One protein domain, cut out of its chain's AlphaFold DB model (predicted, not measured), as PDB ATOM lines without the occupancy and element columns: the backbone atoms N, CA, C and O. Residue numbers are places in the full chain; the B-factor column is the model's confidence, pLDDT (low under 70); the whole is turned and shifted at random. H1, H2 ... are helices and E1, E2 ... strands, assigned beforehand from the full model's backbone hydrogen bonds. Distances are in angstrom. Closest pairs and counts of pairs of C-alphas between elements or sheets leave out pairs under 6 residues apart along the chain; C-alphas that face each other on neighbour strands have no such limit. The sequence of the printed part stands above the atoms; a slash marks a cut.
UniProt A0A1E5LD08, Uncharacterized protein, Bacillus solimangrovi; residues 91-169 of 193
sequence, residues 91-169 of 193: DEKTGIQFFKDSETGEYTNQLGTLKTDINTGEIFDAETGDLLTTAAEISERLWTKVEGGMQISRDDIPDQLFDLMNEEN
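What this domain is: This is residues 91 to 169 of the 193 residues of an uncharacterized protein of Bacillus solimangrovi (UniProt A0A1E5LD08). Picture a small, strongly twisted sheet of four short strands, E1 to E4, with helix H1 at its E3 and E4 side and helix H2 packed on H1, beyond the reach of the sheet. Between the two helices a long loop, residues 144 to 158, swings far out and comes back. The printed part has 79 residues, running E1, E2, E3, E4, H1, H2; the sheet's order is E1 - E2 - E3 - E4, antiparallel throughout, and its strands form a meander, each the antiparallel neighbour of the one before. The class is mixed, helices and strands, with 34 residues, under half, in named elements. The whole is compact, with a radius of gyration of the C-alphas of 12.3 A and spans of 35 by 32 by 20 A.

How they stand to each other: Start at the edge strand E1, residues 97 to 100, which forms a hairpin with E2, residues 107 to 109; look for N 99 and O 108, 2.8 A apart and within hydrogen-bond range. E2 makes the next hairpin with E3, residues 114 to 117, where N 109 and O 114 are 3.0 A apart. E3 and the other edge strand, E4, residues 122 to 125, form the third hairpin, with N 124 and O 115 at 2.8 A. From edge to edge the strands' lines turn by 99 degrees. Just past E4, residues 131 to 132 pair antiparallel with its residues 123 to 124. H1, residues 135 to 143, only grazes the sheet, with its residues 137 to 142; its closest C-alphas to E3 are those of Arg 141 and Leu 114, 7.1 A apart. H2, residues 159 to 168, is not on the sheet. H1 and H2 touch, the C-alphas of Ala 135 and Met 165 being closest at 5.3 A, and run opposite ways at a steep tilt of 48 degrees. In both helices every O i to N i+4 pair is within hydrogen-bond range.

Where its parts are: Find C-alpha 97 at (-42.008, 33.675, 25.750); from there E1 runs 10.2 A to C-alpha 100. E2 spans 7.0 A, E3 10.5 A and E4 10.3 A. Find C-alpha 135 at (-43.555, 22.131, 34.531), where H1 begins its 12.1 A. H2 runs 14.2 A to C-alpha 168 at (-46.616, 15.347, 35.058).

The domain as a whole: The two C-alphas farthest apart are those of Glu 103 and Asn 169, 38.2 A. The printed part has no cut. The link from H1 to H2, 15 residues, is long. The mean pLDDT of the printed part is 71.5; look in the B-factor column for 26 residues under 70, among them residues 101 to 105 and 143 to 158.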
ATOM      1  N   ASP A  91     -40.399  29.047  23.870       76.38
ATOM      2  CA  ASP A  91     -40.034  27.666  24.177       76.38
ATOM      3  C   ASP A  91     -41.143  26.731  23.684       76.38
ATOM      4  O   ASP A  91     -42.259  26.784  24.191       76.38
ATOM      5  N   GLU A  92     -40.850  25.877  22.703       72.44
ATOM      6  CA  GLU A  92     -41.842  24.986  22.077       72.44
ATOM      7  C   GLU A  92     -42.494  24.032  23.088       72.44
ATOM      8  O   GLU A  92     -43.672  23.694  22.974       72.44
ATOM      9  N   LYS A  93     -41.736  23.610  24.110       80.62
ATOM     10  CA  LYS A  93     -42.224  22.686  25.134       80.62
ATOM     11  C   LYS A  93     -43.295  23.351  25.999       80.62
ATOM     12  O   LYS A  93     -44.348  22.767  26.226       80.62
ATOM     13  N   THR A  94     -43.013  24.533  26.532       77.38
ATOM     14  CA  THR A  94     -43.847  25.177  27.555       77.38
ATOM     15  C   THR A  94     -44.722  26.308  27.026       77.38
ATOM     16  O   THR A  94     -45.603  26.764  27.749       77.38
ATOM     17  N   GLY A  95     -44.484  26.792  25.809       71.88
ATOM     18  CA  GLY A  95     -45.138  27.974  25.244       71.88
ATOM     19  C   GLY A  95     -44.683  29.297  25.860       71.88
ATOM     20  O   GLY A  95     -45.255  30.350  25.577       71.88
ATOM     21  N   ILE A  96     -43.675  29.280  26.739       77.00
ATOM     22  CA  ILE A  96     -43.219  30.485  27.436       77.00
ATOM     23  C   ILE A  96     -42.417  31.365  26.483       77.00
ATOM     24  O   ILE A  96     -41.496  30.913  25.803       77.00
ATOM     25  N   GLN A  97     -42.728  32.659  26.503       69.50
ATOM     26  CA  GLN A  97     -42.008  33.675  25.750       69.50
ATOM     27  C   GLN A  97     -40.848  34.252  26.573       69.50
ATOM     28  O   GLN A  97     -41.024  34.694  27.714       69.50
ATOM     29  N   PHE A  98     -39.670  34.303  25.960       73.12
ATOM     30  CA  PHE A  98     -38.457  34.907  26.487       73.12
ATOM     31  C   PHE A  98     -38.008  36.059  25.595       73.12
ATOM     32  O   PHE A  98     -37.987  35.954  24.372       73.12
ATOM     33  N   PHE A  99     -37.601  37.148  26.227       67.69
ATOM     34  CA  PHE A  99     -37.183  38.392  25.606       67.69
ATOM     35  C   PHE A  99     -35.698  38.590  25.874       67.69
ATOM     36  O   PHE A  99     -35.246  38.460  27.014       67.69
ATOM     37  N   LYS A 100     -34.940  38.909  24.831       71.00
ATOM     38  CA  LYS A 100     -33.518  39.202  24.956       71.00
ATOM     39  C   LYS A 100     -33.306  40.563  25.598       71.00
ATOM     40  O   LYS A 100     -33.741  41.592  25.079       71.00
ATOM     41  N   ASP A 101     -32.559  40.573  26.685       67.81
ATOM     42  CA  ASP A 101     -32.012  41.778  27.272       67.81
ATOM     43  C   ASP A 101     -30.862  42.293  26.390       67.81
ATOM     44  O   ASP A 101     -29.905  41.582  26.082       67.81
ATOM     45  N   SER A 102     -30.960  43.543  25.940       56.22
ATOM     46  CA  SER A 102     -29.990  44.118  24.997       56.22
ATOM     47  C   SER A 102     -28.648  44.495  25.636       56.22
ATOM     48  O   SER A 102     -27.661  44.664  24.916       56.22
ATOM     49  N   GLU A 103     -28.586  44.612  26.964       60.62
ATOM     50  CA  GLU A 103     -27.364  44.941  27.700       60.62
ATOM     51  C   GLU A 103     -26.546  43.687  28.019       60.62
ATOM     52  O   GLU A 103     -25.317  43.694  27.917       60.62
ATOM     53  N   THR A 104     -27.227  42.606  28.392       67.06
ATOM     54  CA  THR A 104     -26.615  41.352  28.853       67.06
ATOM     55  C   THR A 104     -26.605  40.262  27.784       67.06
ATOM     56  O   THR A 104     -25.756  39.373  27.824       67.06
ATOM     57  N   GLY A 105     -27.506  40.341  26.801       69.00
ATOM     58  CA  GLY A 105     -27.728  39.309  25.790       69.00
ATOM     59  C   GLY A 105     -28.482  38.082  26.307       69.00
ATOM     60  O   GLY A 105     -28.628  37.119  25.555       69.00
ATOM     61  N   GLU A 106     -28.935  38.090  27.563       75.00
ATOM     62  CA  GLU A 106     -29.669  36.984  28.179       75.00
ATOM     63  C   GLU A 106     -31.143  36.998  27.764       75.00
ATOM     64  O   GLU A 106     -31.733  38.059  27.579       75.00
ATOM     65  N   TYR A 107     -31.756  35.820  27.650       76.44
ATOM     66  CA  TYR A 107     -33.181  35.685  27.352       76.44
ATOM     67  C   TYR A 107     -33.950  35.441  28.646       76.44
ATOM     68  O   TYR A 107     -33.775  34.407  29.291       76.44
ATOM     69  N   THR A 108     -34.806  36.390  29.017       74.62
ATOM     70  CA  THR A 108     -35.623  36.353  30.238       74.62
ATOM     71  C   THR A 108     -37.104  36.407  29.909       74.62
ATOM     72  O   THR A 108     -37.501  37.122  28.992       74.62
ATOM     73  N   ASN A 109     -37.952  35.711  30.664       72.19
ATOM     74  CA  ASN A 109     -39.399  35.873  30.509       72.19
ATOM     75  C   ASN A 109     -39.848  37.292  30.910       72.19
ATOM     76  O   ASN A 109     -39.118  38.027  31.576       72.19
ATOM     77  N   GLN A 110     -41.079  37.672  30.559       62.91
ATOM     78  CA  GLN A 110     -41.602  39.025  30.820       62.91
ATOM     79  C   GLN A 110     -41.538  39.444  32.301       62.91
ATOM     80  O   GLN A 110     -41.441  40.630  32.614       62.91
ATOM     81  N   LEU A 111     -41.603  38.477  33.216       65.56
ATOM     82  CA  LEU A 111     -41.579  38.713  34.659       65.56
ATOM     83  C   LEU A 111     -40.160  38.847  35.222       65.56
ATOM     84  O   LEU A 111     -40.004  39.222  36.381       65.56
ATOM     85  N   GLY A 112     -39.137  38.501  34.436       68.69
ATOM     86  CA  GLY A 112     -37.753  38.411  34.893       68.69
ATOM     87  C   GLY A 112     -37.512  37.294  35.913       68.69
ATOM     88  O   GLY A 112     -36.527  37.347  36.642       68.69
ATOM     89  N   THR A 113     -38.409  36.307  36.001       72.12
ATOM     90  CA  THR A 113     -38.327  35.184  36.951       72.12
ATOM     91  C   THR A 113     -37.653  33.951  36.358       72.12
ATOM     92  O   THR A 113     -37.131  33.119  37.098       72.12
ATOM     93  N   LEU A 114     -37.623  33.847  35.029       82.00
ATOM     94  CA  LEU A 114     -37.055  32.728  34.290       82.00
ATOM     95  C   LEU A 114     -36.035  33.217  33.267       82.00
ATOM     96  O   LEU A 114     -36.240  34.250  32.624       82.00
ATOM     97  N   LYS A 115     -34.979  32.429  33.073       86.38
ATOM     98  CA  LYS A 115     -34.008  32.553  31.980       86.38
ATOM     99  C   LYS A 115     -34.032  31.303  31.113       86.38
ATOM    100  O   LYS A 115     -34.387  30.234  31.603       86.38
ATOM    101  N   THR A 116     -33.606  31.418  29.861       88.12
ATOM    102  CA  THR A 116     -33.393  30.253  28.993       88.12
ATOM    103  C   THR A 116     -32.018  30.284  28.326       88.12
ATOM    104  O   THR A 116     -31.532  31.354  27.951       88.12
ATOM    105  N   ASP A 117     -31.380  29.118  28.190       83.38
ATOM    106  CA  ASP A 117     -30.231  28.946  27.294       83.38
ATOM    107  C   ASP A 117     -30.738  28.601  25.893       83.38
ATOM    108  O   ASP A 117     -31.255  27.514  25.637       83.38
ATOM    109  N   ILE A 118     -30.535  29.527  24.959       73.69
ATOM    110  CA  ILE A 118     -30.991  29.405  23.572       73.69
ATOM    111  C   ILE A 118     -30.406  28.204  22.815       73.69
ATOM    112  O   ILE A 118     -30.971  27.777  21.811       73.69
ATOM    113  N   ASN A 119     -29.267  27.664  23.248       76.00
ATOM    114  CA  ASN A 119     -28.631  26.544  22.558       76.00
ATOM    115  C   ASN A 119     -29.193  25.200  23.017       76.00
ATOM    116  O   ASN A 119     -29.123  24.228  22.264       76.00
ATOM    117  N   THR A 120     -29.678  25.126  24.258       82.12
ATOM    118  CA  THR A 120     -30.127  23.874  24.879       82.12
ATOM    119  C   THR A 120     -31.634  23.825  25.115       82.12
ATOM    120  O   THR A 120     -32.160  22.732  25.305       82.12
ATOM    121  N   GLY A 121     -32.324  24.972  25.098       80.38
ATOM    122  CA  GLY A 121     -33.731  25.091  25.488       80.38
ATOM    123  C   GLY A 121     -33.952  24.907  26.994       80.38
ATOM    124  O   GLY A 121     -35.081  24.801  27.458       80.38
ATOM    125  N   GLU A 122     -32.880  24.838  27.787       91.00
ATOM    126  CA  GLU A 122     -32.990  24.666  29.231       91.00
ATOM    127  C   GLU A 122     -33.515  25.949  29.883       91.00
ATOM    128  O   GLU A 122     -33.116  27.059  29.518       91.00
ATOM    129  N   ILE A 123     -34.412  25.787  30.858       90.69
ATOM    130  CA  ILE A 123     -35.038  26.887  31.592       90.69
ATOM    131  C   ILE A 123     -34.454  26.928  33.001       90.69
ATOM    132  O   ILE A 123     -34.391  25.916  33.698       90.69
ATOM    133  N   PHE A 124     -34.053  28.116  33.430       93.06
ATOM    134  CA  PHE A 124     -33.406  28.361  34.711       93.06
ATOM    135  C   PHE A 124     -34.198  29.377  35.523       93.06
ATOM    136  O   PHE A 124     -34.806  30.301  34.978       93.06
ATOM    137  N   ASP A 125     -34.137  29.247  36.840       89.06
ATOM    138  CA  ASP A 125     -34.579  30.293  37.753       89.06
ATOM    139  C   ASP A 125     -33.641  31.506  37.644       89.06
ATOM    140  O   ASP A 125     -32.420  31.386  37.771       89.06
ATOM    141  N   ALA A 126     -34.205  32.686  37.379       79.56
ATOM    142  CA  ALA A 126     -33.415  33.883  37.102       79.56
ATOM    143  C   ALA A 126     -32.676  34.437  38.334       79.56
ATOM    144  O   ALA A 126     -31.671  35.135  38.168       79.56
ATOM    145  N   GLU A 127     -33.159  34.145  39.548       81.31
ATOM    146  CA  GLU A 127     -32.585  34.626  40.810       81.31
ATOM    147  C   GLU A 127     -31.448  33.716  41.293       81.31
ATOM    148  O   GLU A 127     -30.376  34.184  41.678       81.31
ATOM    149  N   THR A 128     -31.687  32.408  41.278       88.38
ATOM    150  CA  THR A 128     -30.800  31.385  41.847       88.38
ATOM    151  C   THR A 128     -29.859  30.770  40.814       88.38
ATOM    152  O   THR A 128     -28.766  30.334  41.175       88.38
ATOM    153  N   GLY A 129     -30.245  30.771  39.535       91.12
ATOM    154  CA  GLY A 129     -29.531  30.084  38.459       91.12
ATOM    155  C   GLY A 129     -29.755  28.569  38.434       91.12
ATOM    156  O   GLY A 129     -29.057  27.871  37.697       91.12
ATOM    157  N   ASP A 130     -30.690  28.050  39.233       95.69
ATOM    158  CA  ASP A 130     -30.997  26.623  39.276       95.69
ATOM    159  C   ASP A 130     -31.741  26.186  38.005       95.69
ATOM    160  O   ASP A 130     -32.654  26.867  37.534       95.69
ATOM    161  N   LEU A 131     -31.355  25.031  37.452       95.94
ATOM    162  CA  LEU A 131     -32.045  24.405  36.321       95.94
ATOM    163  C   LEU A 131     -33.424  23.903  36.768       95.94
ATOM    164  O   LEU A 131     -33.519  23.121  37.714       95.94
ATOM    165  N   LEU A 132     -34.471  24.307  36.051       92.31
ATOM    166  CA  LEU A 132     -35.848  23.881  36.280       92.31
ATOM    167  C   LEU A 132     -36.187  22.759  35.302       92.31
ATOM    168  O   LEU A 132     -36.068  22.914  34.087       92.31
ATOM    169  N   THR A 133     -36.587  21.604  35.827       90.81
ATOM    170  CA  THR A 133     -36.724  20.377  35.023       90.81
ATOM    171  C   THR A 133     -38.167  19.923  34.843       90.81
ATOM    172  O   THR A 133     -38.444  19.124  33.947       90.81
ATOM    173  N   THR A 134     -39.083  20.452  35.655       86.50
ATOM    174  CA  THR A 134     -40.510  20.104  35.657       86.50
ATOM    175  C   THR A 134     -41.389  21.318  35.365       86.50
ATOM    176  O   THR A 134     -41.040  22.456  35.691       86.50
ATOM    177  N   ALA A 135     -42.562  21.087  34.777       83.62
ATOM    178  CA  ALA A 135     -43.555  22.131  34.531       83.62
ATOM    179  C   ALA A 135     -44.057  22.766  35.838       83.62
ATOM    180  O   ALA A 135     -44.315  23.968  35.885       83.62
ATOM    181  N   ALA A 136     -44.134  21.985  36.921       80.38
ATOM    182  CA  ALA A 136     -44.501  22.486  38.245       80.38
ATOM    183  C   ALA A 136     -43.483  23.501  38.801       80.38
ATOM    184  O   ALA A 136     -43.884  24.557  39.287       80.38
ATOM    185  N   GLU A 137     -42.182  23.208  38.692       85.81
ATOM    186  CA  GLU A 137     -41.106  24.123  39.103       85.81
ATOM    187  C   GLU A 137     -41.145  25.433  38.305       85.81
ATOM    188  O   GLU A 137     -41.045  26.516  38.878       85.81
ATOM    189  N   ILE A 138     -41.330  25.339  36.985       85.12
ATOM    190  CA  ILE A 138     -41.426  26.500  36.089       85.12
ATOM    191  C   ILE A 138     -42.650  27.353  36.447       85.12
ATOM    192  O   ILE A 138     -42.542  28.569  36.617       85.12
ATOM    193  N   SER A 139     -43.805  26.710  36.619       78.19
ATOM    194  CA  SER A 139     -45.057  27.365  36.997       78.19
ATOM    195  C   SER A 139     -44.942  28.084  38.342       78.19
ATOM    196  O   SER A 139     -45.322  29.247  38.449       78.19
ATOM    197  N   GLU A 140     -44.313  27.474  39.351       78.00
ATOM    198  CA  GLU A 140     -44.100  28.112  40.656       78.00
ATOM    199  C   GLU A 140     -43.374  29.464  40.532       78.00
ATOM    200  O   GLU A 140     -43.750  30.435  41.195       78.00
ATOM    201  N   ARG A 141     -42.387  29.579  39.633       76.19
ATOM    202  CA  ARG A 141     -41.643  30.832  39.401       76.19
ATOM    203  C   ARG A 141     -42.427  31.880  38.625       76.19
ATOM    204  O   ARG A 141     -42.209  33.072  38.832       76.19
ATOM    205  N   LEU A 142     -43.369  31.467  37.785       70.50
ATOM    206  CA  LEU A 142     -44.334  32.384  37.172       70.50
ATOM    207  C   LEU A 142     -45.370  32.874  38.196       70.50
ATOM    208  O   LEU A 142     -45.846  34.001  38.111       70.50
ATOM    209  N   TRP A 143     -45.681  32.053  39.201       61.19
ATOM    210  CA  TRP A 143     -46.656  32.352  40.255       61.19
ATOM    211  C   TRP A 143     -46.065  33.104  41.451       61.19
ATOM    212  O   TRP A 143     -46.807  33.583  42.318       61.19
ATOM    213  N   THR A 144     -44.736  33.190  41.542       51.44
ATOM    214  CA  THR A 144     -44.072  33.767  42.709       51.44
ATOM    215  C   THR A 144     -44.360  35.267  42.791       51.44
ATOM    216  O   THR A 144     -44.083  36.043  41.881       51.44
ATOM    217  N   LYS A 145     -44.945  35.660  43.930       42.00
ATOM    218  CA  LYS A 145     -45.315  37.031  44.297       42.00
ATOM    219  C   LYS A 145     -44.197  38.027  43.988       42.00
ATOM    220  O   LYS A 145     -43.221  38.104  44.731       42.00
ATOM    221  N   VAL A 146     -44.446  38.922  43.039       36.78
ATOM    222  CA  VAL A 146     -43.881  40.272  43.109       36.78
ATOM    223  C   VAL A 146     -44.367  40.882  44.435       36.78
ATOM    224  O   VAL A 146     -45.571  40.828  44.734       36.78
ATOM    225  N   GLU A 147     -43.463  41.409  45.270       35.25
ATOM    226  CA  GLU A 147     -43.827  42.170  46.475       35.25
ATOM    227  C   GLU A 147     -44.794  43.300  46.073       35.25
ATOM    228  O   GLU A 147     -44.397  44.316  45.512       35.25
ATOM    229  N   GLY A 148     -46.096  43.086  46.280       37.69
ATOM    230  CA  GLY A 148     -47.144  43.931  45.693       37.69
ATOM    231  C   GLY A 148     -48.472  43.217  45.431       37.69
ATOM    232  O   GLY A 148     -49.494  43.882  45.297       37.69
ATOM    233  N   GLY A 149     -48.497  41.878  45.441       30.08
ATOM    234  CA  GLY A 149     -49.752  41.110  45.406       30.08
ATOM    235  C   GLY A 149     -50.363  40.936  44.015       30.08
ATOM    236  O   GLY A 149     -51.553  40.653  43.912       30.08
ATOM    237  N   MET A 150     -49.559  41.083  42.959       34.91
ATOM    238  CA  MET A 150     -49.983  40.763  41.600       34.91
ATOM    239  C   MET A 150     -49.994  39.237  41.440       34.91
ATOM    240  O   MET A 150     -48.947  38.597  41.507       34.91
ATOM    241  N   GLN A 151     -51.190  38.662  41.336       39.66
ATOM    242  CA  GLN A 151     -51.399  37.282  40.912       39.66
ATOM    243  C   GLN A 151     -51.557  37.309  39.397       39.66
ATOM    244  O   GLN A 151     -52.373  38.074  38.887       39.66
ATOM    245  N   ILE A 152     -50.767  36.504  38.705       40.03
ATOM    246  CA  ILE A 152     -50.947  36.266  37.278       40.03
ATOM    247  C   ILE A 152     -52.186  35.382  37.129       40.03
ATOM    248  O   ILE A 152     -52.338  34.409  37.876       40.03
ATOM    249  N   SER A 153     -53.127  35.787  36.271       41.44
ATOM    250  CA  SER A 153     -54.351  35.014  36.061       41.44
ATOM    251  C   SER A 153     -53.975  33.673  35.442       41.44
ATOM    252  O   SER A 153     -52.978  33.560  34.735       41.44
ATOM    253  N   ARG A 154     -54.804  32.648  35.654       42.78
ATOM    254  CA  ARG A 154     -54.690  31.375  34.924       42.78
ATOM    255  C   ARG A 154     -54.628  31.598  33.405       42.78
ATOM    256  O   ARG A 154     -53.981  30.819  32.724       42.78
ATOM    257  N   ASP A 155     -55.273  32.660  32.927       43.47
ATOM    258  CA  ASP A 155     -55.349  33.039  31.513       43.47
ATOM    259  C   ASP A 155     -54.008  33.525  30.927       43.47
ATOM    260  O   ASP A 155     -53.871  33.613  29.715       43.47
ATOM    261  N   ASP A 156     -53.022  33.843  31.771       50.47
ATOM    262  CA  ASP A 156     -51.701  34.324  31.345       50.47
ATOM    263  C   ASP A 156     -50.647  33.188  31.321       50.47
ATOM    264  O   ASP A 156     -49.475  33.421  31.016       50.47
ATOM    265  N   ILE A 157     -51.036  31.962  31.697       62.09
ATOM    266  CA  ILE A 157     -50.191  30.767  31.601       62.09
ATOM    267  C   ILE A 157     -50.433  30.134  30.229       62.09
ATOM    268  O   ILE A 157     -51.587  29.841  29.924       62.09
ATOM    269  N   PRO A 158     -49.387  29.856  29.432       66.50
ATOM    270  CA  PRO A 158     -49.567  29.160  28.164       66.50
ATOM    271  C   PRO A 158     -50.241  27.796  28.362       66.50
ATOM    272  O   PRO A 158     -49.848  27.031  29.250       66.50
ATOM    273  N   ASP A 159     -51.214  27.466  27.509       70.19
ATOM    274  CA  ASP A 159     -51.953  26.196  27.575       70.19
ATOM    275  C   ASP A 159     -51.010  24.979  27.548       70.19
ATOM    276  O   ASP A 159     -51.212  24.018  28.286       70.19
ATOM    277  N   GLN A 160     -49.902  25.060  26.802       77.25
ATOM    278  CA  GLN A 160     -48.872  24.016  26.735       77.25
ATOM    279  C   GLN A 160     -48.216  23.734  28.095       77.25
ATOM    280  O   GLN A 160     -48.028  22.577  28.472       77.25
ATOM    281  N   LEU A 161     -47.901  24.774  28.880       78.88
ATOM    282  CA  LEU A 161     -47.377  24.595  30.236       78.88
ATOM    283  C   LEU A 161     -48.431  23.961  31.149       78.88
ATOM    284  O   LEU A 161     -48.097  23.137  32.001       78.88
ATOM    285  N   PHE A 162     -49.700  24.334  30.980       72.19
ATOM    286  CA  PHE A 162     -50.800  23.753  31.743       72.19
ATOM    287  C   PHE A 162     -51.004  22.267  31.429       72.19
ATOM    288  O   PHE A 162     -51.136  21.457  32.352       72.19
ATOM    289  N   ASP A 163     -50.966  21.899  30.154       80.19
ATOM    290  CA  ASP A 163     -51.057  20.512  29.712       80.19
ATOM    291  C   ASP A 163     -49.883  19.687  30.242       80.19
ATOM    292  O   ASP A 163     -50.107  18.629  30.827       80.19
ATOM    293  N   LEU A 164     -48.654  20.209  30.185       82.38
ATOM    294  CA  LEU A 164     -47.489  19.552  30.782       82.38
ATOM    295  C   LEU A 164     -47.626  19.350  32.294       82.38
ATOM    296  O   LEU A 164     -47.283  18.285  32.804       82.38
ATOM    297  N   MET A 165     -48.153  20.335  33.028       78.75
ATOM    298  CA  MET A 165     -48.426  20.168  34.459       78.75
ATOM    299  C   MET A 165     -49.443  19.048  34.716       78.75
ATOM    300  O   MET A 165     -49.282  18.287  35.672       78.75
ATOM    301  N   ASN A 166     -50.474  18.925  33.875       77.06
ATOM    302  CA  ASN A 166     -51.445  17.835  33.965       77.06
ATOM    303  C   ASN A 166     -50.841  16.488  33.552       77.06
ATOM    304  O   ASN A 166     -51.199  15.467  34.125       77.06
ATOM    305  N   GLU A 167     -49.923  16.439  32.591       83.00
ATOM    306  CA  GLU A 167     -49.230  15.198  32.232       83.00
ATOM    307  C   GLU A 167     -48.294  14.719  33.349       83.00
ATOM    308  O   GLU A 167     -48.274  13.531  33.683       83.00
ATOM    309  N   GLU A 168     -47.538  15.638  33.955       80.69
ATOM    310  CA  GLU A 168     -46.616  15.347  35.058       80.69
ATOM    311  C   GLU A 168     -47.357  14.995  36.355       80.69
ATOM    312  O   GLU A 168     -46.897  14.158  37.138       80.69
ATOM    313  N   ASN A 169     -48.511  15.623  36.586       72.69
ATOM    314  CA  ASN A 169     -49.334  15.416  37.769       72.69
ATOM    315  C   ASN A 169     -50.822  15.318  37.387       72.69
ATOM    316  O   ASN A 169     -51.583  16.264  37.618       72.69
TER     317      ASN A 169